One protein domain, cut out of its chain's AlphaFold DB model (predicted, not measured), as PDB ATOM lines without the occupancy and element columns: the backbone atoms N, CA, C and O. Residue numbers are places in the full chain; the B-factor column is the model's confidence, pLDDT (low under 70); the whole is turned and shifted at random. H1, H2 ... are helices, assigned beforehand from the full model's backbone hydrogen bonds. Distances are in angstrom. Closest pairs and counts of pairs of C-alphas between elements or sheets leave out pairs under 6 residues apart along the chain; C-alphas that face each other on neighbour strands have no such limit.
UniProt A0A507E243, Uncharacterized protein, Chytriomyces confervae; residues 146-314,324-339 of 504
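AT A GLANCE: This is residues 146 to 314 and 324 to 339 of the 504 residues of an uncharacterized protein of Chytriomyces confervae (UniProt A0A507E243). This is an elongated up-and-down bundle of long helices, with H3 in the middle, H1 and H2 on one side of it and H4 and H5 on the other. The shorter H8 packs on H3 and H5, and the small H6 and H7 pack loosely on H5. The 185 printed residues include eight named helices, H1 to H8 in chain order, and no named strand; the class is all helix. The whole is compact, with a radius of gyration of the C-alphas of 17.8 A, and spans 61 by 31 by 27 A, only just elongated.

IN THESE COORDINATES: H1, residues 146 to 172, begins at C-alpha (40.020, -47.852, -32.673) and is 40.4 A long. H2 is residues 176 to 196, 30.5 A; H3 residues 201 to 228, 41.4 A; H4 residues 234 to 260, 39.3 A; H5 residues 266 to 290, 35.9 A. H6 is residues 295 to 298 and H7 residues 301 to 311. H8, residues 324 to 337, is 19.9 A long and ends at C-alpha (46.780, -16.240, -1.829).

HOW THE PARTS SIT: H3 and H5 are the hubs, touching five helices each. H2 and H3 form a helical hairpin, closest at the C-alphas of Ile 180 and Lys 214, 5.6 A. H1 touches H2 with residues 163 to 171 alone, closest at the C-alphas of Ala 167 and Cys 179, 5.3 A. H4 and H5 touch at a shallow tilt of 21 degrees, opposite ways, with the C-alphas of Cys 247 and Ala 279 closest, 4.4 A. H8 touches H5 at a steep tilt of 41 degrees, closest at the C-alphas of Phe 285 and Leu 332, 6.3 A. H6 and H7 each only just touch H5, with 3 pairs of C-alphas within 8 A. H1 and H4 are apart. Every O i to N i+4 pair is within hydrogen-bond range in H2, H3, H4, H5, H7 and H8, and 21 of 23 are in H1; H6 is too short for such a pair.

THE WHOLE: The C-alphas farthest apart, of Ser 146 and Thr 324, are 61.2 A apart. Residues 315 to 323 are not printed; C-alphas 314 and 324 are 19.4 A apart across the cut. The links printed whole are tight. The model's pLDDT is under 70 in residues 146 to 150 and 293 to 314.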
ATOM      1  N   SER A 146      39.202 -47.021 -33.572       41.41
ATOM      2  CA  SER A 146      40.020 -47.852 -32.673       41.41
ATOM      3  C   SER A 146      41.498 -47.441 -32.590       41.41
ATOM      4  O   SER A 146      42.150 -47.800 -31.615       41.41
ATOM      5  N   MET A 147      42.020 -46.654 -33.543       37.44
ATOM      6  CA  MET A 147      43.377 -46.076 -33.455       37.44
ATOM      7  C   MET A 147      43.381 -44.601 -33.019       37.44
ATOM      8  O   MET A 147      44.352 -44.156 -32.411       37.44
ATOM      9  N   THR A 148      42.305 -43.838 -33.254       53.97
ATOM     10  CA  THR A 148      42.214 -42.422 -32.832       53.97
ATOM     11  C   THR A 148      41.996 -42.245 -31.330       53.97
ATOM     12  O   THR A 148      42.452 -41.260 -30.759       53.97
ATOM     13  N   THR A 149      41.341 -43.193 -30.660       54.16
ATOM     14  CA  THR A 149      41.015 -43.084 -29.227       54.16
ATOM     15  C   THR A 149      42.259 -43.077 -28.337       54.16
ATOM     16  O   THR A 149      42.338 -42.275 -27.411       54.16
ATOM     17  N   LEU A 150      43.280 -43.885 -28.646       55.28
ATOM     18  CA  LEU A 150      44.574 -43.832 -27.947       55.28
ATOM     19  C   LEU A 150      45.277 -42.479 -28.141       55.28
ATOM     20  O   LEU A 150      45.789 -41.919 -27.175       55.28
ATOM     21  N   SER A 151      45.214 -41.911 -29.351       70.25
ATOM     22  CA  SER A 151      45.743 -40.570 -29.638       70.25
ATOM     23  C   SER A 151      44.992 -39.467 -28.881       70.25
ATOM     24  O   SER A 151      45.611 -38.510 -28.421       70.25
ATOM     25  N   ASN A 152      43.669 -39.588 -28.733       77.25
ATOM     26  CA  ASN A 152      42.842 -38.602 -28.035       77.25
ATOM     27  C   ASN A 152      43.102 -38.606 -26.521       77.25
ATOM     28  O   ASN A 152      43.135 -37.544 -25.898       77.25
ATOM     29  N   MET A 153      43.333 -39.782 -25.933       82.19
ATOM     30  CA  MET A 153      43.669 -39.919 -24.512       82.19
ATOM     31  C   MET A 153      44.998 -39.231 -24.174       82.19
ATOM     32  O   MET A 153      45.074 -38.493 -23.190       82.19
ATOM     33  N   ASP A 154      46.023 -39.439 -25.000       85.25
ATOM     34  CA  ASP A 154      47.346 -38.838 -24.797       85.25
ATOM     35  C   ASP A 154      47.310 -37.330 -24.987       85.25
ATOM     36  O   ASP A 154      47.790 -36.589 -24.127       85.25
ATOM     37  N   PHE A 155      46.603 -36.874 -26.022       84.75
ATOM     38  CA  PHE A 155      46.336 -35.460 -26.230       84.75
ATOM     39  C   PHE A 155      45.657 -34.810 -25.014       84.75
ATOM     40  O   PHE A 155      46.083 -33.741 -24.576       84.75
ATOM     41  N   VAL A 156      44.627 -35.438 -24.429       89.19
ATOM     42  CA  VAL A 156      43.945 -34.892 -23.243       89.19
ATOM     43  C   VAL A 156      44.883 -34.824 -22.039       89.19
ATOM     44  O   VAL A 156      44.907 -33.793 -21.371       89.19
ATOM     45  N   CYS A 157      45.677 -35.865 -21.777       90.19
ATOM     46  CA  CYS A 157      46.644 -35.868 -20.675       90.19
ATOM     47  C   CYS A 157      47.720 -34.785 -20.835       90.19
ATOM     48  O   CYS A 157      47.977 -34.022 -19.900       90.19
ATOM     49  N   GLU A 158      48.352 -34.706 -22.006       88.75
ATOM     50  CA  GLU A 158      49.409 -33.732 -22.291       88.75
ATOM     51  C   GLU A 158      48.873 -32.301 -22.241       88.75
ATOM     52  O   GLU A 158      49.449 -31.446 -21.561       88.75
ATOM     53  N   THR A 159      47.723 -32.059 -22.872       89.31
ATOM     54  CA  THR A 159      47.098 -30.733 -22.879       89.31
ATOM     55  C   THR A 159      46.646 -30.330 -21.480       89.31
ATOM     56  O   THR A 159      46.883 -29.198 -21.070       89.31
ATOM     57  N   PHE A 160      46.061 -31.247 -20.700       94.12
ATOM     58  CA  PHE A 160      45.672 -30.973 -19.314       94.12
ATOM     59  C   PHE A 160      46.880 -30.575 -18.456       94.12
ATOM     60  O   PHE A 160      46.815 -29.600 -17.704       94.12
ATOM     61  N   ASN A 161      47.999 -31.293 -18.590       92.75
ATOM     62  CA  ASN A 161      49.227 -30.989 -17.859       92.75
ATOM     63  C   ASN A 161      49.846 -29.649 -18.283       92.75
ATOM     64  O   ASN A 161      50.364 -28.932 -17.423       92.75
ATOM     65  N   SER A 162      49.791 -29.304 -19.575       91.62
ATOM     66  CA  SER A 162      50.230 -27.993 -20.073       91.62
ATOM     67  C   SER A 162      49.361 -26.880 -19.501       91.62
ATOM     68  O   SER A 162      49.872 -26.003 -18.817       91.62
ATOM     69  N   VAL A 163      48.037 -26.981 -19.656       93.50
ATOM     70  CA  VAL A 163      47.082 -25.969 -19.175       93.50
ATOM     71  C   VAL A 163      47.180 -25.780 -17.664       93.50
ATOM     72  O   VAL A 163      47.109 -24.656 -17.183       93.50
ATOM     73  N   THR A 164      47.387 -26.851 -16.893       94.56
ATOM     74  CA  THR A 164      47.553 -26.745 -15.432       94.56
ATOM     75  C   THR A 164      48.829 -25.987 -15.056       94.56
ATOM     76  O   THR A 164      48.830 -25.229 -14.087       94.56
ATOM     77  N   ARG A 165      49.916 -26.172 -15.816       95.25
ATOM     78  CA  ARG A 165      51.171 -25.436 -15.620       95.25
ATOM     79  C   ARG A 165      51.001 -23.964 -15.980       95.25
ATOM     80  O   ARG A 165      51.295 -23.115 -15.150       95.25
ATOM     81  N   ASP A 166      50.443 -23.688 -17.154       94.75
ATOM     82  CA  ASP A 166      50.234 -22.325 -17.642       94.75
ATOM     83  C   ASP A 166      49.275 -21.552 -16.715       94.75
ATOM     84  O   ASP A 166      49.522 -20.399 -16.365       94.75
ATOM     85  N   ALA A 167      48.220 -22.209 -16.216       95.69
ATOM     86  CA  ALA A 167      47.313 -21.643 -15.220       95.69
ATOM     87  C   ALA A 167      48.026 -21.326 -13.895       95.69
ATOM     88  O   ALA A 167      47.767 -20.284 -13.292       95.69
ATOM     89  N   GLN A 168      48.935 -22.195 -13.438       95.88
ATOM     90  CA  GLN A 168      49.730 -21.948 -12.236       95.88
ATOM     91  C   GLN A 168      50.673 -20.750 -12.409       95.88
ATOM     92  O   GLN A 168      50.830 -19.961 -11.472       95.88
ATOM     93  N   ASP A 169      51.285 -20.600 -13.583       95.56
ATOM     94  CA  ASP A 169      52.172 -19.475 -13.886       95.56
ATOM     95  C   ASP A 169      51.387 -18.152 -13.894       95.56
ATOM     96  O   ASP A 169      51.791 -17.198 -13.226       95.56
ATOM     97  N   LEU A 170      50.198 -18.128 -14.510       96.62
ATOM     98  CA  LEU A 170      49.301 -16.962 -14.497       96.62
ATOM     99  C   LEU A 170      48.811 -16.596 -13.090       96.62
ATOM    100  O   LEU A 170      48.769 -15.417 -12.742       96.62
ATOM    101  N   LEU A 171      48.470 -17.583 -12.255       94.12
ATOM    102  CA  LEU A 171      48.093 -17.326 -10.859       94.12
ATOM    103  C   LEU A 171      49.256 -16.755 -10.047       94.12
ATOM    104  O   LEU A 171      49.056 -15.863  -9.226       94.12
ATOM    105  N   THR A 172      50.476 -17.231 -10.303       94.62
ATOM    106  CA  THR A 172      51.685 -16.715  -9.646       94.62
ATOM    107  C   THR A 172      51.987 -15.277 -10.087       94.62
ATOM    108  O   THR A 172      52.457 -14.479  -9.278       94.62
ATOM    109  N   ALA A 173      51.662 -14.929 -11.335       95.94
ATOM    110  CA  ALA A 173      51.735 -13.571 -11.872       95.94
ATOM    111  C   ALA A 173      50.548 -12.667 -11.466       95.94
ATOM    112  O   ALA A 173      50.529 -11.497 -11.838       95.94
ATOM    113  N   LEU A 174      49.575 -13.182 -10.698       94.94
ATOM    114  CA  LEU A 174      48.332 -12.494 -10.313       94.94
ATOM    115  C   LEU A 174      47.436 -12.096 -11.506       94.94
ATOM    116  O   LEU A 174      46.563 -11.235 -11.389       94.94
ATOM    117  N   GLU A 175      47.583 -12.762 -12.654       96.75
ATOM    118  CA  GLU A 175      46.772 -12.548 -13.858       96.75
ATOM    119  C   GLU A 175      45.491 -13.408 -13.836       96.75
ATOM    120  O   GLU A 175      45.229 -14.228 -14.722       96.75
ATOM    121  N   PHE A 176      44.657 -13.226 -12.803       96.44
ATOM    122  CA  PHE A 176      43.482 -14.078 -12.549       96.44
ATOM    123  C   PHE A 176      42.511 -14.161 -13.730       96.44
ATOM    124  O   PHE A 176      41.986 -15.231 -14.035       96.44
ATOM    125  N   ARG A 177      42.282 -13.040 -14.423       96.69
ATOM    126  CA  ARG A 177      41.365 -12.982 -15.566       96.69
ATOM    127  C   ARG A 177      41.849 -13.842 -16.734       96.69
ATOM    128  O   ARG A 177      41.065 -14.628 -17.258       96.69
ATOM    129  N   ALA A 178      43.125 -13.720 -17.105       96.31
ATOM    130  CA  ALA A 178      43.718 -14.518 -18.177       96.31
ATOM    131  C   ALA A 178      43.672 -16.015 -17.834       96.31
ATOM    132  O   ALA A 178      43.326 -16.837 -18.683       96.31
ATOM    133  N   CYS A 179      43.926 -16.360 -16.565       97.62
ATOM    134  CA  CYS A 179      43.823 -17.731 -16.069       97.62
ATOM    135  C   CYS A 179      42.395 -18.288 -16.213       97.62
ATOM    136  O   CYS A 179      42.198 -19.365 -16.776       97.62
ATOM    137  N   ILE A 180      41.378 -17.536 -15.779       97.25
ATOM    138  CA  ILE A 180      39.970 -17.949 -15.885       97.25
ATOM    139  C   ILE A 180      39.545 -18.120 -17.352       97.25
ATOM    140  O   ILE A 180      38.919 -19.126 -17.686       97.25
ATOM    141  N   GLU A 181      39.902 -17.180 -18.236       95.38
ATOM    142  CA  GLU A 181      39.566 -17.245 -19.667       95.38
ATOM    143  C   GLU A 181      40.224 -18.454 -20.361       95.38
ATOM    144  O   GLU A 181      39.570 -19.142 -21.155       95.38
ATOM    145  N   MET A 182      41.481 -18.762 -20.017       96.81
ATOM    146  CA  MET A 182      42.195 -19.955 -20.486       96.81
ATOM    147  C   MET A 182      41.502 -21.244 -20.023       96.81
ATOM    148  O   MET A 182      41.198 -22.113 -20.850       96.81
ATOM    149  N   LEU A 183      41.214 -21.363 -18.721       96.69
ATOM    150  CA  LEU A 183      40.553 -22.537 -18.142       96.69
ATOM    151  C   LEU A 183      39.156 -22.744 -18.742       96.69
ATOM    152  O   LEU A 183      38.781 -23.874 -19.056       96.69
ATOM    153  N   ASP A 184      38.409 -21.668 -18.994       94.50
ATOM    154  CA  ASP A 184      37.121 -21.730 -19.692       94.50
ATOM    155  C   ASP A 184      37.259 -22.186 -21.147       94.50
ATOM    156  O   ASP A 184      36.458 -22.994 -21.632       94.50
ATOM    157  N   GLY A 185      38.270 -21.684 -21.860       89.94
ATOM    158  CA  GLY A 185      38.594 -22.116 -23.218       89.94
ATOM    159  C   GLY A 185      38.824 -23.621 -23.293       89.94
ATOM    160  O   GLY A 185      38.194 -24.307 -24.107       89.94
ATOM    161  N   PHE A 186      39.652 -24.141 -22.392       93.81
ATOM    162  CA  PHE A 186      39.958 -25.564 -22.328       93.81
ATOM    163  C   PHE A 186      38.769 -26.403 -21.830       93.81
ATOM    164  O   PHE A 186      38.450 -27.441 -22.412       93.81
ATOM    165  N   GLY A 187      38.015 -25.919 -20.839       92.50
ATOM    166  CA  GLY A 187      36.786 -26.564 -20.367       92.50
ATOM    167  C   GLY A 187      35.737 -26.737 -21.474       92.50
ATOM    168  O   GLY A 187      35.070 -27.776 -21.546       92.50
ATOM    169  N   ARG A 188      35.622 -25.767 -22.396       90.19
ATOM    170  CA  ARG A 188      34.771 -25.886 -23.596       90.19
ATOM    171  C   ARG A 188      35.272 -26.956 -24.564       90.19
ATOM    172  O   ARG A 188      34.449 -27.681 -25.123       90.19
ATOM    173  N   GLN A 189      36.584 -27.071 -24.767       89.06
ATOM    174  CA  GLN A 189      37.170 -28.116 -25.614       89.06
ATOM    175  C   GLN A 189      36.917 -29.509 -25.026       89.06
ATOM    176  O   GLN A 189      36.371 -30.365 -25.721       89.06
ATOM    177  N   LEU A 190      37.183 -29.703 -23.730       90.25
ATOM    178  CA  LEU A 190      36.872 -30.953 -23.035       90.25
ATOM    179  C   LEU A 190      35.378 -31.280 -23.100       90.25
ATOM    180  O   LEU A 190      35.010 -32.427 -23.320       90.25
ATOM    181  N   HIS A 191      34.497 -30.280 -22.992       89.81
ATOM    182  CA  HIS A 191      33.065 -30.523 -23.146       89.81
ATOM    183  C   HIS A 191      32.690 -31.040 -24.542       89.81
ATOM    184  O   HIS A 191      31.835 -31.920 -24.633       89.81
ATOM    185  N   LYS A 192      33.314 -30.524 -25.611       87.25
ATOM    186  CA  LYS A 192      33.116 -31.042 -26.976       87.25
ATOM    187  C   LYS A 192      33.594 -32.486 -27.084       87.25
ATOM    188  O   LYS A 192      32.855 -33.318 -27.594       87.25
ATOM    189  N   ILE A 193      34.771 -32.785 -26.539       87.56
ATOM    190  CA  ILE A 193      35.329 -34.141 -26.515       87.56
ATOM    191  C   ILE A 193      34.382 -35.101 -25.779       87.56
ATOM    192  O   ILE A 193      34.003 -36.119 -26.341       87.56
ATOM    193  N   CYS A 194      33.887 -34.737 -24.591       88.06
ATOM    194  CA  CYS A 194      32.917 -35.550 -23.845       88.06
ATOM    195  C   CYS A 194      31.599 -35.799 -24.599       88.06
ATOM    196  O   CYS A 194      30.916 -36.777 -24.314       88.06
ATOM    197  N   ARG A 195      31.193 -34.899 -25.510       87.12
ATOM    198  CA  ARG A 195      30.003 -35.108 -26.356       87.12
ATOM    199  C   ARG A 195      30.273 -36.083 -27.497       87.12
ATOM    200  O   ARG A 195      29.362 -36.811 -27.873       87.12
ATOM    201  N   LEU A 196      31.482 -36.056 -28.052       85.75
ATOM    202  CA  LEU A 196      31.896 -36.927 -29.151       85.75
ATOM    203  C   LEU A 196      32.219 -38.344 -28.656       85.75
ATOM    204  O   LEU A 196      31.876 -39.315 -29.320       85.75
ATOM    205  N   GLU A 197      32.831 -38.455 -27.477       87.56
ATOM    206  CA  GLU A 197      33.288 -39.711 -26.880       87.56
ATOM    207  C   GLU A 197      32.743 -39.838 -25.442       87.56
ATOM    208  O   GLU A 197      33.443 -39.526 -24.472       87.56
ATOM    209  N   PRO A 198      31.477 -40.269 -25.266       82.12
ATOM    210  CA  PRO A 198      30.828 -40.324 -23.950       82.12
ATOM    211  C   PRO A 198      31.471 -41.336 -22.993       82.12
ATOM    212  O   PRO A 198      31.417 -41.154 -21.774       82.12
ATOM    213  N   ASP A 199      32.129 -42.358 -23.537       83.81
ATOM    214  CA  ASP A 199      32.828 -43.387 -22.763       83.81
ATOM    215  C   ASP A 199      34.209 -42.919 -22.269       83.81
ATOM    216  O   ASP A 199      34.871 -43.608 -21.489       83.81
ATOM    217  N   MET A 200      34.652 -41.716 -22.658       89.62
ATOM    218  CA  MET A 200      35.933 -41.164 -22.228       89.62
ATOM    219  C   MET A 200      35.838 -40.520 -20.838       89.62
ATOM    220  O   MET A 200      35.908 -39.299 -20.668       89.62
ATOM    221  N   HIS A 201      35.712 -41.361 -19.807       91.00
ATOM    222  CA  HIS A 201      35.603 -40.955 -18.397       91.00
ATOM    223  C   HIS A 201      36.716 -39.994 -17.954       91.00
ATOM    224  O   HIS A 201      36.471 -39.074 -17.175       91.00
ATOM    225  N   MET A 202      37.919 -40.175 -18.499       92.88
ATOM    226  CA  MET A 202      39.063 -39.299 -18.280       92.88
ATOM    227  C   MET A 202      38.777 -37.839 -18.673       92.88
ATOM    228  O   MET A 202      39.098 -36.936 -17.904       92.88
ATOM    229  N   ALA A 203      38.136 -37.582 -19.817       92.81
ATOM    230  CA  ALA A 203      37.794 -36.216 -20.217       92.81
ATOM    231  C   ALA A 203      36.737 -35.594 -19.300       92.81
ATOM    232  O   ALA A 203      36.813 -34.405 -18.992       92.81
ATOM    233  N   VAL A 204      35.776 -36.394 -18.819       93.75
ATOM    234  CA  VAL A 204      34.766 -35.928 -17.855       93.75
ATOM    235  C   VAL A 204      35.435 -35.536 -16.535       93.75
ATOM    236  O   VAL A 204      35.134 -34.474 -15.988       93.75
ATOM    237  N   PHE A 205      36.377 -36.354 -16.056       95.75
ATOM    238  CA  PHE A 205      37.167 -36.056 -14.863       95.75
ATOM    239  C   PHE A 205      38.020 -34.798 -15.053       95.75
ATOM    240  O   PHE A 205      37.918 -33.863 -14.260       95.75
ATOM    241  N   ALA A 206      38.791 -34.734 -16.143       95.94
ATOM    242  CA  ALA A 206      39.621 -33.586 -16.491       95.94
ATOM    243  C   ALA A 206      38.789 -32.298 -16.548       95.94
ATOM    244  O   ALA A 206      39.174 -31.289 -15.962       95.94
ATOM    245  N   LYS A 207      37.598 -32.338 -17.162       95.50
ATOM    246  CA  LYS A 207      36.679 -31.193 -17.212       95.50
ATOM    247  C   LYS A 207      36.285 -30.732 -15.808       95.50
ATOM    248  O   LYS A 207      36.263 -29.532 -15.543       95.50
ATOM    249  N   GLY A 208      35.982 -31.673 -14.917       95.75
ATOM    250  CA  GLY A 208      35.683 -31.383 -13.520       95.75
ATOM    251  C   GLY A 208      36.857 -30.744 -12.778       95.75
ATOM    252  O   GLY A 208      36.665 -29.755 -12.075       95.75
ATOM    253  N   CYS A 209      38.079 -31.239 -12.983       96.88
ATOM    254  CA  CYS A 209      39.287 -30.643 -12.407       96.88
ATOM    255  C   CYS A 209      39.546 -29.223 -12.926       96.88
ATOM    256  O   CYS A 209      39.836 -28.336 -12.131       96.88
ATOM    257  N   ILE A 210      39.366 -28.972 -14.227       97.06
ATOM    258  CA  ILE A 210      39.491 -27.624 -14.806       97.06
ATOM    259  C   ILE A 210      38.455 -26.666 -14.214       97.06
ATOM    260  O   ILE A 210      38.789 -25.532 -13.879       97.06
ATOM    261  N   GLN A 211      37.216 -27.123 -14.018       97.25
ATOM    262  CA  GLN A 211      36.195 -26.323 -13.344       97.25
ATOM    263  C   GLN A 211      36.575 -26.028 -11.884       97.25
ATOM    264  O   GLN A 211      36.365 -24.909 -11.418       97.25
ATOM    265  N   ALA A 212      37.168 -26.991 -11.171       97.06
ATOM    266  CA  ALA A 212      37.672 -26.770  -9.818       97.06
ATOM    267  C   ALA A 212      38.804 -25.730  -9.806       97.06
ATOM    268  O   ALA A 212      38.753 -24.792  -9.016       97.06
ATOM    269  N   PHE A 213      39.762 -25.820 -10.736       97.12
ATOM    270  CA  PHE A 213      40.844 -24.838 -10.875       97.12
ATOM    271  C   PHE A 213      40.326 -23.440 -11.208       97.12
ATOM    272  O   PHE A 213      40.809 -22.459 -10.647       97.12
ATOM    273  N   LYS A 214      39.295 -23.341 -12.055       97.50
ATOM    274  CA  LYS A 214      38.635 -22.068 -12.351       97.50
ATOM    275  C   LYS A 214      38.030 -21.461 -11.088       97.50
ATOM    276  O   LYS A 214      38.279 -20.296 -10.803       97.50
ATOM    277  N   LEU A 215      37.268 -22.244 -10.322       97.56
ATOM    278  CA  LEU A 215      36.668 -21.779  -9.067       97.56
ATOM    279  C   LEU A 215      37.741 -21.364  -8.050       97.56
ATOM    280  O   LEU A 215      37.582 -20.345  -7.387       97.56
ATOM    281  N   THR A 216      38.858 -22.093  -7.970       96.81
ATOM    282  CA  THR A 216      40.023 -21.706  -7.163       96.81
ATOM    283  C   THR A 216      40.593 -20.351  -7.590       96.81
ATOM    284  O   THR A 216      40.787 -19.486  -6.737       96.81
ATOM    285  N   ALA A 217      40.801 -20.128  -8.891       97.06
ATOM    286  CA  ALA A 217      41.275 -18.848  -9.420       97.06
ATOM    287  C   ALA A 217      40.294 -17.700  -9.116       97.06
ATOM    288  O   ALA A 217      40.709 -16.611  -8.719       97.06
ATOM    289  N   THR A 218      38.985 -17.949  -9.237       97.19
ATOM    290  CA  THR A 218      37.936 -16.981  -8.880       97.19
ATOM    291  C   THR A 218      37.951 -16.650  -7.388       97.19
ATOM    292  O   THR A 218      37.892 -15.475  -7.032       97.19
ATOM    293  N   ILE A 219      38.101 -17.648  -6.510       96.94
ATOM    294  CA  ILE A 219      38.233 -17.444  -5.058       96.94
ATOM    295  C   ILE A 219      39.445 -16.562  -4.748       96.94
ATOM    296  O   ILE A 219      39.315 -15.593  -4.004       96.94
ATOM    297  N   GLN A 220      40.604 -16.851  -5.345       95.88
ATOM    298  CA  GLN A 220      41.810 -16.042  -5.147       95.88
ATOM    299  C   GLN A 220      41.623 -14.602  -5.642       95.88
ATOM    300  O   GLN A 220      41.986 -13.668  -4.928       95.88
ATOM    301  N   SER A 221      40.985 -14.409  -6.800       96.19
ATOM    302  CA  SER A 221      40.658 -13.080  -7.334       96.19
ATOM    303  C   SER A 221      39.724 -12.290  -6.411       96.19
ATOM    304  O   SER A 221      39.968 -11.113  -6.154       96.19
ATOM    305  N   LEU A 222      38.657 -12.915  -5.901       95.81
ATOM    306  CA  LEU A 222      37.692 -12.265  -5.007       95.81
ATOM    307  C   LEU A 222      38.321 -11.920  -3.654       95.81
ATOM    308  O   LEU A 222      38.104 -10.830  -3.124       95.81
ATOM    309  N   VAL A 223      39.153 -12.809  -3.105       94.75
ATOM    310  CA  VAL A 223      39.916 -12.530  -1.878       94.75
ATOM    311  C   VAL A 223      40.907 -11.390  -2.104       94.75
ATOM    312  O   VAL A 223      41.018 -10.506  -1.260       94.75
ATOM    313  N   PHE A 224      41.579 -11.340  -3.255       94.19
ATOM    314  CA  PHE A 224      42.469 -10.230  -3.588       94.19
ATOM    315  C   PHE A 224      41.706  -8.891  -3.619       94.19
ATOM    316  O   PHE A 224      42.053  -7.973  -2.874       94.19
ATOM    317  N   GLN A 225      40.600  -8.816  -4.368       92.69
ATOM    318  CA  GLN A 225      39.773  -7.606  -4.504       92.69
ATOM    319  C   GLN A 225      39.188  -7.119  -3.169       92.69
ATOM    320  O   GLN A 225      39.291  -5.938  -2.834       92.69
ATOM    321  N   THR A 226      38.637  -8.030  -2.363       91.00
ATOM    322  CA  THR A 226      38.044  -7.696  -1.050       91.00
ATOM    323  C   THR A 226      39.075  -7.203  -0.030       91.00
ATOM    324  O   THR A 226      38.720  -6.524   0.942       91.00
ATOM    325  N   THR A 227      40.359  -7.524  -0.220       88.38
ATOM    326  CA  THR A 227      41.426  -7.060   0.678       88.38
ATOM    327  C   THR A 227      41.920  -5.653   0.366       88.38
ATOM    328  O   THR A 227      42.383  -4.969   1.280       88.38
ATOM    329  N   GLU A 228      41.794  -5.189  -0.879       87.12
ATOM    330  CA  GLU A 228      42.140  -3.812  -1.256       87.12
ATOM    331  C   GLU A 228      41.099  -2.804  -0.752       87.12
ATOM    332  O   GLU A 228      41.434  -1.680  -0.364       87.12
ATOM    333  N   THR A 229      39.833  -3.219  -0.659       81.38
ATOM    334  CA  THR A 229      38.756  -2.404  -0.093       81.38
ATOM    335  C   THR A 229      38.870  -2.328   1.433       81.38
ATOM    336  O   THR A 229      38.397  -3.195   2.172       81.38
ATOM    337  N   ARG A 230      39.508  -1.262   1.933       74.12
ATOM    338  CA  ARG A 230      39.686  -1.012   3.378       74.12
ATOM    339  C   ARG A 230      38.388  -0.672   4.121       74.12
ATOM    340  O   ARG A 230      38.346  -0.809   5.339       74.12
ATOM    341  N   SER A 231      37.342  -0.237   3.421       75.06
ATOM    342  CA  SER A 231      36.072   0.196   4.015       75.06
ATOM    343  C   SER A 231      34.948  -0.821   3.801       75.06
ATOM    344  O   SER A 231      34.718  -1.252   2.668       75.06
ATOM    345  N   PHE A 232      34.200  -1.128   4.869       71.56
ATOM    346  CA  PHE A 232      32.920  -1.845   4.816       71.56
ATOM    347  C   PHE A 232      31.901  -1.015   4.031       71.56
ATOM    348  O   PHE A 232      31.211  -0.153   4.566       71.56
ATOM    349  N   THR A 233      31.867  -1.228   2.724       78.62
ATOM    350  CA  THR A 233      30.951  -0.572   1.792       78.62
ATOM    351  C   THR A 233      30.027  -1.634   1.202       78.62
ATOM    352  O   THR A 233      30.393  -2.809   1.175       78.62
ATOM    353  N   SER A 234      28.845  -1.240   0.713       74.81
ATOM    354  CA  SER A 234      27.892  -2.130   0.019       74.81
ATOM    355  C   SER A 234      28.542  -3.147  -0.949       74.81
ATOM    356  O   SER A 234      28.216  -4.328  -0.843       74.81
ATOM    357  N   PRO A 235      29.504  -2.773  -1.825       79.62
ATOM    358  CA  PRO A 235      30.154  -3.730  -2.731       79.62
ATOM    359  C   PRO A 235      30.958  -4.834  -2.026       79.62
ATOM    360  O   PRO A 235      31.090  -5.929  -2.565       79.62
ATOM    361  N   CYS A 236      31.463  -4.601  -0.810       84.81
ATOM    362  CA  CYS A 236      32.179  -5.630  -0.051       84.81
ATOM    363  C   CYS A 236      31.241  -6.772   0.376       84.81
ATOM    364  O   CYS A 236      31.659  -7.928   0.405       84.81
ATOM    365  N   ILE A 237      29.979  -6.462   0.693       87.81
ATOM    366  CA  ILE A 237      28.982  -7.463   1.105       87.81
ATOM    367  C   ILE A 237      28.611  -8.349  -0.089       87.81
ATOM    368  O   ILE A 237      28.612  -9.573   0.029       87.81
ATOM    369  N   GLU A 238      28.375  -7.744  -1.257       90.88
ATOM    370  CA  GLU A 238      28.084  -8.479  -2.494       90.88
ATOM    371  C   GLU A 238      29.242  -9.404  -2.892       90.88
ATOM    372  O   GLU A 238      29.019 -10.583  -3.172       90.88
ATOM    373  N   GLN A 239      30.486  -8.919  -2.813       92.81
ATOM    374  CA  GLN A 239      31.679  -9.730  -3.076       92.81
ATOM    375  C   GLN A 239      31.848 -10.882  -2.073       92.81
ATOM    376  O   GLN A 239      32.227 -11.984  -2.467       92.81
ATOM    377  N   CYS A 240      31.545 -10.673  -0.787       93.06
ATOM    378  CA  CYS A 240      31.583 -11.746   0.216       93.06
ATOM    379  C   CYS A 240      30.494 -12.803  -0.034       93.06
ATOM    380  O   CYS A 240      30.740 -14.004   0.131       93.06
ATOM    381  N   ALA A 241      29.305 -12.386  -0.480       92.69
ATOM    382  CA  ALA A 241      28.241 -13.307  -0.867       92.69
ATOM    383  C   ALA A 241      28.635 -14.131  -2.108       92.69
ATOM    384  O   ALA A 241      28.459 -15.351  -2.122       92.69
ATOM    385  N   GLU A 242      29.221 -13.495  -3.126       95.38
ATOM    386  CA  GLU A 242      29.734 -14.177  -4.320       95.38
ATOM    387  C   GLU A 242      30.876 -15.148  -3.982       95.38
ATOM    388  O   GLU A 242      30.872 -16.301  -4.430       95.38
ATOM    389  N   LEU A 243      31.811 -14.730  -3.125       95.62
ATOM    390  CA  LEU A 243      32.892 -15.577  -2.625       95.62
ATOM    391  C   LEU A 243      32.341 -16.811  -1.902       95.62
ATOM    392  O   LEU A 243      32.787 -17.925  -2.175       95.62
ATOM    393  N   SER A 244      31.332 -16.641  -1.044       94.19
ATOM    394  CA  SER A 244      30.697 -17.750  -0.320       94.19
ATOM    395  C   SER A 244      30.046 -18.761  -1.269       94.19
ATOM    396  O   SER A 244      30.261 -19.967  -1.126       94.19
ATOM    397  N   ARG A 245      29.312 -18.293  -2.291       95.00
ATOM    398  CA  ARG A 245      28.702 -19.164  -3.319       95.00
ATOM    399  C   ARG A 245      29.757 -19.925  -4.124       95.00
ATOM    400  O   ARG A 245      29.609 -21.123  -4.376       95.00
ATOM    401  N   THR A 246      30.841 -19.244  -4.489       96.69
ATOM    402  CA  THR A 246      31.957 -19.835  -5.241       96.69
ATOM    403  C   THR A 246      32.669 -20.906  -4.413       96.69
ATOM    404  O   THR A 246      32.951 -21.995  -4.914       96.69
ATOM    405  N   CYS A 247      32.891 -20.643  -3.122       96.00
ATOM    406  CA  CYS A 247      33.445 -21.612  -2.181       96.00
ATOM    407  C   CYS A 247      32.539 -22.840  -2.035       96.00
ATOM    408  O   CYS A 247      33.002 -23.969  -2.183       96.00
ATOM    409  N   PHE A 248      31.236 -22.644  -1.831       94.50
ATOM    410  CA  PHE A 248      30.287 -23.755  -1.750       94.50
ATOM    411  C   PHE A 248      30.294 -24.614  -3.025       94.50
ATOM    412  O   PHE A 248      30.344 -25.844  -2.954       94.50
ATOM    413  N   SER A 249      30.356 -23.972  -4.195       95.19
ATOM    414  CA  SER A 249      30.474 -24.655  -5.488       95.19
ATOM    415  C   SER A 249      31.751 -25.494  -5.593       95.19
ATOM    416  O   SER A 249      31.690 -26.652  -6.007       95.19
ATOM    417  N   LEU A 250      32.908 -24.953  -5.184       96.25
ATOM    418  CA  LEU A 250      34.184 -25.681  -5.203       96.25
ATOM    419  C   LEU A 250      34.171 -26.873  -4.236       96.25
ATOM    420  O   LEU A 250      34.627 -27.966  -4.585       96.25
ATOM    421  N   PHE A 251      33.620 -26.687  -3.038       95.12
ATOM    422  CA  PHE A 251      33.496 -27.748  -2.040       95.12
ATOM    423  C   PHE A 251      32.623 -28.907  -2.545       95.12
ATOM    424  O   PHE A 251      33.019 -30.073  -2.478       95.12
ATOM    425  N   ASN A 252      31.464 -28.598  -3.130       92.06
ATOM    426  CA  ASN A 252      30.574 -29.617  -3.685       92.06
ATOM    427  C   ASN A 252      31.203 -30.335  -4.878       92.06
ATOM    428  O   ASN A 252      31.132 -31.562  -4.966       92.06
ATOM    429  N   LEU A 253      31.863 -29.590  -5.768       95.06
ATOM    430  CA  LEU A 253      32.521 -30.157  -6.940       95.06
ATOM    431  C   LEU A 253      33.659 -31.104  -6.550       95.06
ATOM    432  O   LEU A 253      33.722 -32.221  -7.056       95.06
ATOM    433  N   THR A 254      34.539 -30.698  -5.635       95.31
ATOM    434  CA  THR A 254      35.657 -31.545  -5.179       95.31
ATOM    435  C   THR A 254      35.161 -32.821  -4.501       95.31
ATOM    436  O   THR A 254      35.675 -33.904  -4.790       95.31
ATOM    437  N   ARG A 255      34.102 -32.739  -3.683       92.31
ATOM    438  CA  ARG A 255      33.462 -33.923  -3.093       92.31
ATOM    439  C   ARG A 255      32.831 -34.826  -4.153       92.31
ATOM    440  O   ARG A 255      33.003 -36.039  -4.071       92.31
ATOM    441  N   ALA A 256      32.150 -34.254  -5.147       90.69
ATOM    442  CA  ALA A 256      31.571 -35.011  -6.255       90.69
ATOM    443  C   ALA A 256      32.655 -35.729  -7.075       90.69
ATOM    444  O   ALA A 256      32.506 -36.902  -7.403       90.69
ATOM    445  N   LEU A 257      33.783 -35.067  -7.354       94.19
ATOM    446  CA  LEU A 257      34.907 -35.692  -8.053       94.19
ATOM    447  C   LEU A 257      35.491 -36.869  -7.261       94.19
ATOM    448  O   LEU A 257      35.771 -37.913  -7.844       94.19
ATOM    449  N   LEU A 258      35.614 -36.732  -5.940       93.12
ATOM    450  CA  LEU A 258      36.109 -37.792  -5.056       93.12
ATOM    451  C   LEU A 258      35.148 -38.982  -4.919       93.12
ATOM    452  O   LEU A 258      35.605 -40.115  -4.735       93.12
ATOM    453  N   SER A 259      33.834 -38.738  -4.950       88.38
ATOM    454  CA  SER A 259      32.824 -39.779  -4.733       88.38
ATOM    455  C   SER A 259      32.446 -40.526  -6.010       88.38
ATOM    456  O   SER A 259      32.223 -41.738  -5.958       88.38
ATOM    457  N   VAL A 260      32.391 -39.819  -7.141       90.31
ATOM    458  CA  VAL A 260      31.906 -40.350  -8.421       90.31
ATOM    459  C   VAL A 260      33.005 -41.072  -9.197       90.31
ATOM    460  O   VAL A 260      32.721 -42.041  -9.899       90.31
ATOM    461  N   PHE A 261      34.262 -40.643  -9.084       93.12
ATOM    462  CA  PHE A 261      35.350 -41.264  -9.834       93.12
ATOM    463  C   PHE A 261      36.076 -42.347  -9.031       93.12
ATOM    464  O   PHE A 261      36.458 -42.181  -7.870       93.12
ATOM    465  N   LEU A 262      36.289 -43.486  -9.687       90.81
ATOM    466  CA  LEU A 262      37.105 -44.587  -9.196       90.81
ATOM    467  C   LEU A 262      38.503 -44.555  -9.805       90.81
ATOM    468  O   LEU A 262      38.711 -44.024 -10.893       90.81
ATOM    469  N   GLY A 263      39.451 -45.199  -9.119       90.50
ATOM    470  CA  GLY A 263      40.828 -45.327  -9.598       90.50
ATOM    471  C   GLY A 263      41.654 -44.048  -9.458       90.50
ATOM    472  O   GLY A 263      42.714 -43.952 -10.071       90.50
ATOM    473  N   LEU A 264      41.183 -43.079  -8.663       92.69
ATOM    474  CA  LEU A 264      41.944 -41.875  -8.351       92.69
ATOM    475  C   LEU A 264      43.226 -42.242  -7.606       92.69
ATOM    476  O   LEU A 264      43.194 -42.960  -6.604       92.69
ATOM    477  N   GLU A 265      44.348 -41.700  -8.065       93.12
ATOM    478  CA  GLU A 265      45.599 -41.795  -7.330       93.12
ATOM    479  C   GLU A 265      45.495 -41.079  -5.976       93.12
ATOM    480  O   GLU A 265      44.717 -40.136  -5.793       93.12
ATOM    481  N   VAL A 266      46.308 -41.513  -5.012       91.56
ATOM    482  CA  VAL A 266      46.354 -40.908  -3.670       91.56
ATOM    483  C   VAL A 266      46.754 -39.431  -3.747       91.56
ATOM    484  O   VAL A 266      46.202 -38.607  -3.017       91.56
ATOM    485  N   SER A 267      47.671 -39.091  -4.656       92.81
ATOM    486  CA  SER A 267      48.078 -37.720  -4.995       92.81
ATOM    487  C   SER A 267      46.886 -36.875  -5.453       92.81
ATOM    488  O   SER A 267      46.609 -35.834  -4.865       92.81
ATOM    489  N   THR A 268      46.133 -37.360  -6.440       94.31
ATOM    490  CA  THR A 268      44.949 -36.688  -6.994       94.31
ATOM    491  C   THR A 268      43.820 -36.564  -5.970       94.31
ATOM    492  O   THR A 268      43.165 -35.528  -5.881       94.31
ATOM    493  N   SER A 269      43.605 -37.586  -5.143       92.88
ATOM    494  CA  SER A 269      42.599 -37.520  -4.078       92.88
ATOM    495  C   SER A 269      42.978 -36.487  -3.014       92.88
ATOM    496  O   SER A 269      42.135 -35.698  -2.594       92.88
ATOM    497  N   ARG A 270      44.257 -36.439  -2.615       91.94
ATOM    498  CA  ARG A 270      44.775 -35.421  -1.691       91.94
ATOM    499  C   ARG A 270      44.623 -34.015  -2.268       91.94
ATOM    500  O   ARG A 270      44.117 -33.147  -1.570       91.94
ATOM    501  N   ALA A 271      44.975 -33.828  -3.537       93.62
ATOM    502  CA  ALA A 271      44.803 -32.576  -4.266       93.62
ATOM    503  C   ALA A 271      43.355 -32.055  -4.216       93.62
ATOM    504  O   ALA A 271      43.121 -30.897  -3.882       93.62
ATOM    505  N   LEU A 272      42.373 -32.920  -4.493       94.94
ATOM    506  CA  LEU A 272      40.954 -32.551  -4.441       94.94
ATOM    507  C   LEU A 272      40.494 -32.204  -3.018       94.94
ATOM    508  O   LEU A 272      39.733 -31.256  -2.841       94.94
ATOM    509  N   VAL A 273      40.973 -32.933  -2.003       92.81
ATOM    510  CA  VAL A 273      40.700 -32.614  -0.591       92.81
ATOM    511  C   VAL A 273      41.296 -31.256  -0.216       92.81
ATOM    512  O   VAL A 273      40.608 -30.443   0.391       92.81
ATOM    513  N   GLU A 274      42.536 -30.973  -0.614       91.94
ATOM    514  CA  GLU A 274      43.184 -29.674  -0.392       91.94
ATOM    515  C   GLU A 274      42.391 -28.528  -1.042       91.94
ATOM    516  O   GLU A 274      42.191 -27.494  -0.405       91.94
ATOM    517  N   SER A 275      41.878 -28.716  -2.264       94.31
ATOM    518  CA  SER A 275      40.994 -27.738  -2.916       94.31
ATOM    519  C   SER A 275      39.668 -27.553  -2.167       94.31
ATOM    520  O   SER A 275      39.160 -26.437  -2.071       94.31
ATOM    521  N   GLY A 276      39.115 -28.625  -1.596       93.38
ATOM    522  CA  GLY A 276      37.927 -28.559  -0.742       93.38
ATOM    523  C   GLY A 276      38.173 -27.779   0.556       93.38
ATOM    524  O   GLY A 276      37.329 -26.989   0.973       93.38
ATOM    525  N   ILE A 277      39.349 -27.933   1.169       90.12
ATOM    526  CA  ILE A 277      39.708 -27.176   2.376       90.12
ATOM    527  C   ILE A 277      39.975 -25.705   2.041       90.12
ATOM    528  O   ILE A 277      39.584 -24.823   2.804       90.12
ATOM    529  N   LEU A 278      40.566 -25.410   0.877       93.44
ATOM    530  CA  LEU A 278      40.677 -24.034   0.385       93.44
ATOM    531  C   LEU A 278      39.299 -23.366   0.281       93.44
ATOM    532  O   LEU A 278      39.142 -22.219   0.695       93.44
ATOM    533  N   ALA A 279      38.299 -24.084  -0.235       94.88
ATOM    534  CA  ALA A 279      36.932 -23.586  -0.308       94.88
ATOM    535  C   ALA A 279      36.365 -23.252   1.081       94.88
ATOM    536  O   ALA A 279      35.774 -22.192   1.272       94.88
ATOM    537  N   GLN A 280      36.592 -24.111   2.078       91.44
ATOM    538  CA  GLN A 280      36.188 -23.838   3.462       91.44
ATOM    539  C   GLN A 280      36.903 -22.607   4.038       91.44
ATOM    540  O   GLN A 280      36.265 -21.769   4.673       91.44
ATOM    541  N   ALA A 281      38.204 -22.455   3.774       90.94
ATOM    542  CA  ALA A 281      38.969 -21.282   4.194       90.94
ATOM    543  C   ALA A 281      38.447 -19.988   3.541       90.94
ATOM    544  O   ALA A 281      38.328 -18.967   4.217       90.94
ATOM    545  N   GLY A 282      38.089 -20.033   2.254       93.81
ATOM    546  CA  GLY A 282      37.474 -18.909   1.541       93.81
ATOM    547  C   GLY A 282      36.089 -18.540   2.078       93.81
ATOM    548  O   GLY A 282      35.806 -17.358   2.265       93.81
ATOM    549  N   ALA A 283      35.257 -19.531   2.411       92.25
ATOM    550  CA  ALA A 283      33.955 -19.297   3.038       92.25
ATOM    551  C   ALA A 283      34.100 -18.679   4.440       92.25
ATOM    552  O   ALA A 283      33.398 -17.726   4.772       92.25
ATOM    553  N   ALA A 284      35.059 -19.160   5.241       90.00
ATOM    554  CA  ALA A 284      35.370 -18.571   6.542       90.00
ATOM    555  C   ALA A 284      35.871 -17.124   6.405       90.00
ATOM    556  O   ALA A 284      35.441 -16.249   7.157       90.00
ATOM    557  N   PHE A 285      36.729 -16.847   5.415       91.88
ATOM    558  CA  PHE A 285      37.181 -15.489   5.111       91.88
ATOM    559  C   PHE A 285      35.998 -14.572   4.771       91.88
ATOM    560  O   PHE A 285      35.883 -13.487   5.343       91.88
ATOM    561  N   ALA A 286      35.088 -15.027   3.903       92.38
ATOM    562  CA  ALA A 286      33.889 -14.284   3.530       92.38
ATOM    563  C   ALA A 286      32.973 -14.002   4.731       92.38
ATOM    564  O   ALA A 286      32.507 -12.877   4.883       92.38
ATOM    565  N   ALA A 287      32.762 -14.980   5.617       90.19
ATOM    566  CA  ALA A 287      31.915 -14.822   6.801       90.19
ATOM    567  C   ALA A 287      32.498 -13.822   7.814       90.19
ATOM    568  O   ALA A 287      31.778 -12.968   8.335       90.19
ATOM    569  N   VAL A 288      33.812 -13.883   8.074       88.44
ATOM    570  CA  VAL A 288      34.481 -12.925   8.974       88.44
ATOM    571  C   VAL A 288      34.470 -11.520   8.377       88.44
ATOM    572  O   VAL A 288      34.234 -10.550   9.094       88.44
ATOM    573  N   LYS A 289      34.709 -11.397   7.066       88.38
ATOM    574  CA  LYS A 289      34.733 -10.104   6.376       88.38
ATOM    575  C   LYS A 289      33.333  -9.515   6.166       88.38
ATOM    576  O   LYS A 289      33.204  -8.297   6.162       88.38
ATOM    577  N   GLY A 290      32.304 -10.348   6.024       88.94
ATOM    578  CA  GLY A 290      30.907  -9.944   5.845       88.94
ATOM    579  C   GLY A 290      30.199  -9.506   7.132       88.94
ATOM    580  O   GLY A 290      29.160  -8.864   7.051       88.94
ATOM    581  N   GLY A 291      30.765  -9.800   8.308       83.56
ATOM    582  CA  GLY A 291      30.198  -9.402   9.603       83.56
ATOM    583  C   GLY A 291      29.143 -10.357  10.180       83.56
ATOM    584  O   GLY A 291      28.629 -10.087  11.261       83.56
ATOM    585  N   ASP A 292      28.873 -11.495   9.531       73.62
ATOM    586  CA  ASP A 292      27.819 -12.464   9.897       73.62
ATOM    587  C   ASP A 292      28.174 -13.372  11.098       73.62
ATOM    588  O   ASP A 292      27.858 -14.558  11.131       73.62
ATOM    589  N   GLY A 293      28.875 -12.862  12.114       65.75
ATOM    590  CA  GLY A 293      29.172 -13.650  13.325       65.75
ATOM    591  C   GLY A 293      30.085 -14.872  13.098       65.75
ATOM    592  O   GLY A 293      30.192 -15.731  13.970       65.75
ATOM    593  N   GLY A 294      30.802 -14.944  11.967       59.94
ATOM    594  CA  GLY A 294      31.623 -16.098  11.552       59.94
ATOM    595  C   GLY A 294      32.769 -16.513  12.496       59.94
ATOM    596  O   GLY A 294      33.415 -17.536  12.269       59.94
ATOM    597  N   LEU A 295      33.017 -15.763  13.574       59.75
ATOM    598  CA  LEU A 295      33.971 -16.125  14.628       59.75
ATOM    599  C   LEU A 295      33.587 -17.427  15.352       59.75
ATOM    600  O   LEU A 295      34.483 -18.170  15.751       59.75
ATOM    601  N   GLU A 296      32.296 -17.754  15.462       67.31
ATOM    602  CA  GLU A 296      31.862 -19.040  16.032       67.31
ATOM    603  C   GLU A 296      32.283 -20.231  15.156       67.31
ATOM    604  O   GLU A 296      32.658 -21.281  15.677       67.31
ATOM    605  N   TYR A 297      32.329 -20.049  13.831       62.97
ATOM    606  CA  TYR A 297      32.743 -21.084  12.878       62.97
ATOM    607  C   TYR A 297      34.247 -21.401  12.991       62.97
ATOM    608  O   TYR A 297      34.658 -22.565  12.971       62.97
ATOM    609  N   LEU A 298      35.072 -20.363  13.183       58.22
ATOM    610  CA  LEU A 298      36.526 -20.476  13.361       58.22
ATOM    611  C   LEU A 298      36.947 -21.009  14.738       58.22
ATOM    612  O   LEU A 298      38.042 -21.553  14.862       58.22
ATOM    613  N   ASN A 299      36.092 -20.891  15.757       59.00
ATOM    614  CA  ASN A 299      36.377 -21.402  17.103       59.00
ATOM    615  C   ASN A 299      36.366 -22.935  17.201       59.00
ATOM    616  O   ASN A 299      36.792 -23.488  18.218       59.00
ATOM    617  N   SER A 300      35.945 -23.644  16.151       59.91
ATOM    618  CA  SER A 300      36.220 -25.075  16.052       59.91
ATOM    619  C   SER A 300      37.731 -25.277  15.855       59.91
ATOM    620  O   SER A 300      38.267 -25.123  14.759       59.91
ATOM    621  N   GLN A 301      38.446 -25.613  16.939       56.91
ATOM    622  CA  GLN A 301      39.894 -25.887  16.915       56.91
ATOM    623  C   GLN A 301      40.308 -26.837  15.779       56.91
ATOM    624  O   GLN A 301      41.424 -26.740  15.272       56.91
ATOM    625  N   GLU A 302      39.410 -27.722  15.353       62.72
ATOM    626  CA  GLU A 302      39.605 -28.651  14.244       62.72
ATOM    627  C   GLU A 302      39.872 -27.951  12.902       62.72
ATOM    628  O   GLU A 302      40.787 -28.361  12.186       62.72
ATOM    629  N   HIS A 303      39.167 -26.861  12.569       65.56
ATOM    630  CA  HIS A 303      39.393 -26.137  11.311       65.56
ATOM    631  C   HIS A 303      40.740 -25.410  11.309       65.56
ATOM    632  O   HIS A 303      41.471 -25.465  10.320       65.56
ATOM    633  N   LEU A 304      41.123 -24.787  12.429       64.88
ATOM    634  CA  LEU A 304      42.438 -24.151  12.569       64.88
ATOM    635  C   LEU A 304      43.574 -25.180  12.538       64.88
ATOM    636  O   LEU A 304      44.610 -24.935  11.919       64.88
ATOM    637  N   GLN A 305      43.384 -26.353  13.145       67.44
ATOM    638  CA  GLN A 305      44.337 -27.459  13.048       67.44
ATOM    639  C   GLN A 305      44.451 -27.992  11.617       67.44
ATOM    640  O   GLN A 305      45.562 -28.287  11.179       67.44
ATOM    641  N   LEU A 306      43.347 -28.076  10.870       65.44
ATOM    642  CA  LEU A 306      43.330 -28.515   9.474       65.44
ATOM    643  C   LEU A 306      44.035 -27.507   8.553       65.44
ATOM    644  O   LEU A 306      44.878 -27.902   7.745       65.44
ATOM    645  N   ILE A 307      43.770 -26.209   8.737       66.25
ATOM    646  CA  ILE A 307      44.460 -25.112   8.041       66.25
ATOM    647  C   ILE A 307      45.959 -25.133   8.369       66.25
ATOM    648  O   ILE A 307      46.790 -25.047   7.464       66.25
ATOM    649  N   ASN A 308      46.330 -25.329   9.637       66.50
ATOM    650  CA  ASN A 308      47.733 -25.475  10.033       66.50
ATOM    651  C   ASN A 308      48.375 -26.725   9.418       66.50
ATOM    652  O   ASN A 308      49.518 -26.667   8.980       66.50
ATOM    653  N   LYS A 309      47.639 -27.834   9.289       66.75
ATOM    654  CA  LYS A 309      48.127 -29.056   8.631       66.75
ATOM    655  C   LYS A 309      48.450 -28.834   7.154       66.75
ATOM    656  O   LYS A 309      49.445 -29.374   6.682       66.75
ATOM    657  N   ILE A 310      47.658 -28.017   6.455       59.75
ATOM    658  CA  ILE A 310      47.954 -27.570   5.082       59.75
ATOM    659  C   ILE A 310      49.192 -26.671   5.059       59.75
ATOM    660  O   ILE A 310      50.012 -26.759   4.148       59.75
ATOM    661  N   LYS A 311      49.357 -25.828   6.081       62.72
ATOM    662  CA  LYS A 311      50.444 -24.847   6.178       62.72
ATOM    663  C   LYS A 311      51.785 -25.421   6.657       62.72
ATOM    664  O   LYS A 311      52.785 -24.707   6.602       62.72
ATOM    665  N   ASN A 312      51.850 -26.676   7.117       52.72
ATOM    666  CA  ASN A 312      52.987 -27.246   7.860       52.72
ATOM    667  C   ASN A 312      54.264 -27.530   7.036       52.72
ATOM    668  O   ASN A 312      54.795 -28.638   7.007       52.72
ATOM    669  N   GLY A 313      54.822 -26.462   6.472       49.34
ATOM    670  CA  GLY A 313      56.229 -26.108   6.617       49.34
ATOM    671  C   GLY A 313      56.475 -24.828   7.443       49.34
ATOM    672  O   GLY A 313      57.602 -24.349   7.433       49.34
ATOM    673  N   THR A 314      55.489 -24.228   8.136       43.66
ATOM    674  CA  THR A 314      55.735 -23.029   8.979       43.66
ATOM    675  C   THR A 314      55.111 -23.075  10.376       43.66
ATOM    676  O   THR A 314      54.098 -23.719  10.616       43.66
ATOM    677  N   THR A 324      41.685 -10.964  17.705       74.12
ATOM    678  CA  THR A 324      41.750 -12.272  17.037       74.12
ATOM    679  C   THR A 324      41.248 -12.227  15.592       74.12
ATOM    680  O   THR A 324      41.789 -12.925  14.740       74.12
ATOM    681  N   SER A 325      40.258 -11.391  15.265       78.62
ATOM    682  CA  SER A 325      39.633 -11.370  13.932       78.62
ATOM    683  C   SER A 325      40.570 -10.868  12.826       78.62
ATOM    684  O   SER A 325      40.650 -11.495  11.769       78.62
ATOM    685  N   ALA A 326      41.321  -9.789  13.067       82.75
ATOM    686  CA  ALA A 326      42.256  -9.225  12.093       82.75
ATOM    687  C   ALA A 326      43.416 -10.188  11.790       82.75
ATOM    688  O   ALA A 326      43.778 -10.390  10.630       82.75
ATOM    689  N   VAL A 327      43.946 -10.846  12.827       83.69
ATOM    690  CA  VAL A 327      44.999 -11.862  12.680       83.69
ATOM    691  C   VAL A 327      44.479 -13.077  11.906       83.69
ATOM    692  O   VAL A 327      45.154 -13.552  10.992       83.69
ATOM    693  N   HIS A 328      43.265 -13.555  12.205       82.19
ATOM    694  CA  HIS A 328      42.650 -14.657  11.457       82.19
ATOM    695  C   HIS A 328      42.428 -14.310   9.979       82.19
ATOM    696  O   HIS A 328      42.700 -15.150   9.120       82.19
ATOM    697  N   LEU A 329      41.992 -13.085   9.663       87.56
ATOM    698  CA  LEU A 329      41.822 -12.633   8.279       87.56
ATOM    699  C   LEU A 329      43.141 -12.630   7.502       87.56
ATOM    700  O   LEU A 329      43.171 -13.125   6.378       87.56
ATOM    701  N   GLU A 330      44.232 -12.133   8.090       89.19
ATOM    702  CA  GLU A 330      45.550 -12.144   7.438       89.19
ATOM    703  C   GLU A 330      46.091 -13.569   7.247       89.19
ATOM    704  O   GLU A 330      46.663 -13.885   6.202       89.19
ATOM    705  N   ILE A 331      45.847 -14.475   8.203       87.44
ATOM    706  CA  ILE A 331      46.211 -15.892   8.052       87.44
ATOM    707  C   ILE A 331      45.424 -16.534   6.906       87.44
ATOM    708  O   ILE A 331      46.032 -17.163   6.041       87.44
ATOM    709  N   LEU A 332      44.099 -16.368   6.876       89.81
ATOM    710  CA  LEU A 332      43.243 -16.923   5.823       89.81
ATOM    711  C   LEU A 332      43.612 -16.353   4.452       89.81
ATOM    712  O   LEU A 332      43.798 -17.114   3.504       89.81
ATOM    713  N   LYS A 333      43.812 -15.036   4.365       91.81
ATOM    714  CA  LYS A 333      44.283 -14.357   3.155       91.81
ATOM    715  C   LYS A 333      45.611 -14.931   2.678       91.81
ATOM    716  O   LYS A 333      45.737 -15.262   1.500       91.81
ATOM    717  N   SER A 334      46.587 -15.072   3.576       91.12
ATOM    718  CA  SER A 334      47.897 -15.644   3.260       91.12
ATOM    719  C   SER A 334      47.770 -17.084   2.753       91.12
ATOM    720  O   SER A 334      48.359 -17.416   1.726       91.12
ATOM    721  N   CYS A 335      46.951 -17.918   3.401       89.69
ATOM    722  CA  CYS A 335      46.697 -19.294   2.972       89.69
ATOM    723  C   CYS A 335      46.048 -19.361   1.582       89.69
ATOM    724  O   CYS A 335      46.495 -20.133   0.740       89.69
ATOM    725  N   ILE A 336      45.030 -18.537   1.318       93.19
ATOM    726  CA  ILE A 336      44.315 -18.539   0.034       93.19
ATOM    727  C   ILE A 336      45.204 -17.995  -1.088       93.19
ATOM    728  O   ILE A 336      45.277 -18.592  -2.161       93.19
ATOM    729  N   SER A 337      45.928 -16.904  -0.830       91.12
ATOM    730  CA  SER A 337      46.780 -16.240  -1.829       91.12
ATOM    731  C   SER A 337      48.040 -17.043  -2.163       91.12
ATOM    732  O   SER A 337      48.555 -16.944  -3.268       91.12
ATOM    733  N   SER A 338      48.548 -17.844  -1.219       90.69
ATOM    734  CA  SER A 338      49.716 -18.712  -1.441       90.69
ATOM    735  C   SER A 338      49.360 -20.105  -1.967       90.69
ATOM    736  O   SER A 338      50.263 -20.892  -2.268       90.69
ATOM    737  N   TYR A 339      48.067 -20.421  -2.090       92.75
ATOM    738  CA  TYR A 339      47.618 -21.714  -2.587       92.75
ATOM    739  C   TYR A 339      48.052 -21.912  -4.042       92.75
ATOM    740  O   TYR A 339      47.713 -21.130  -4.931       92.75
TER     741      TYR A 339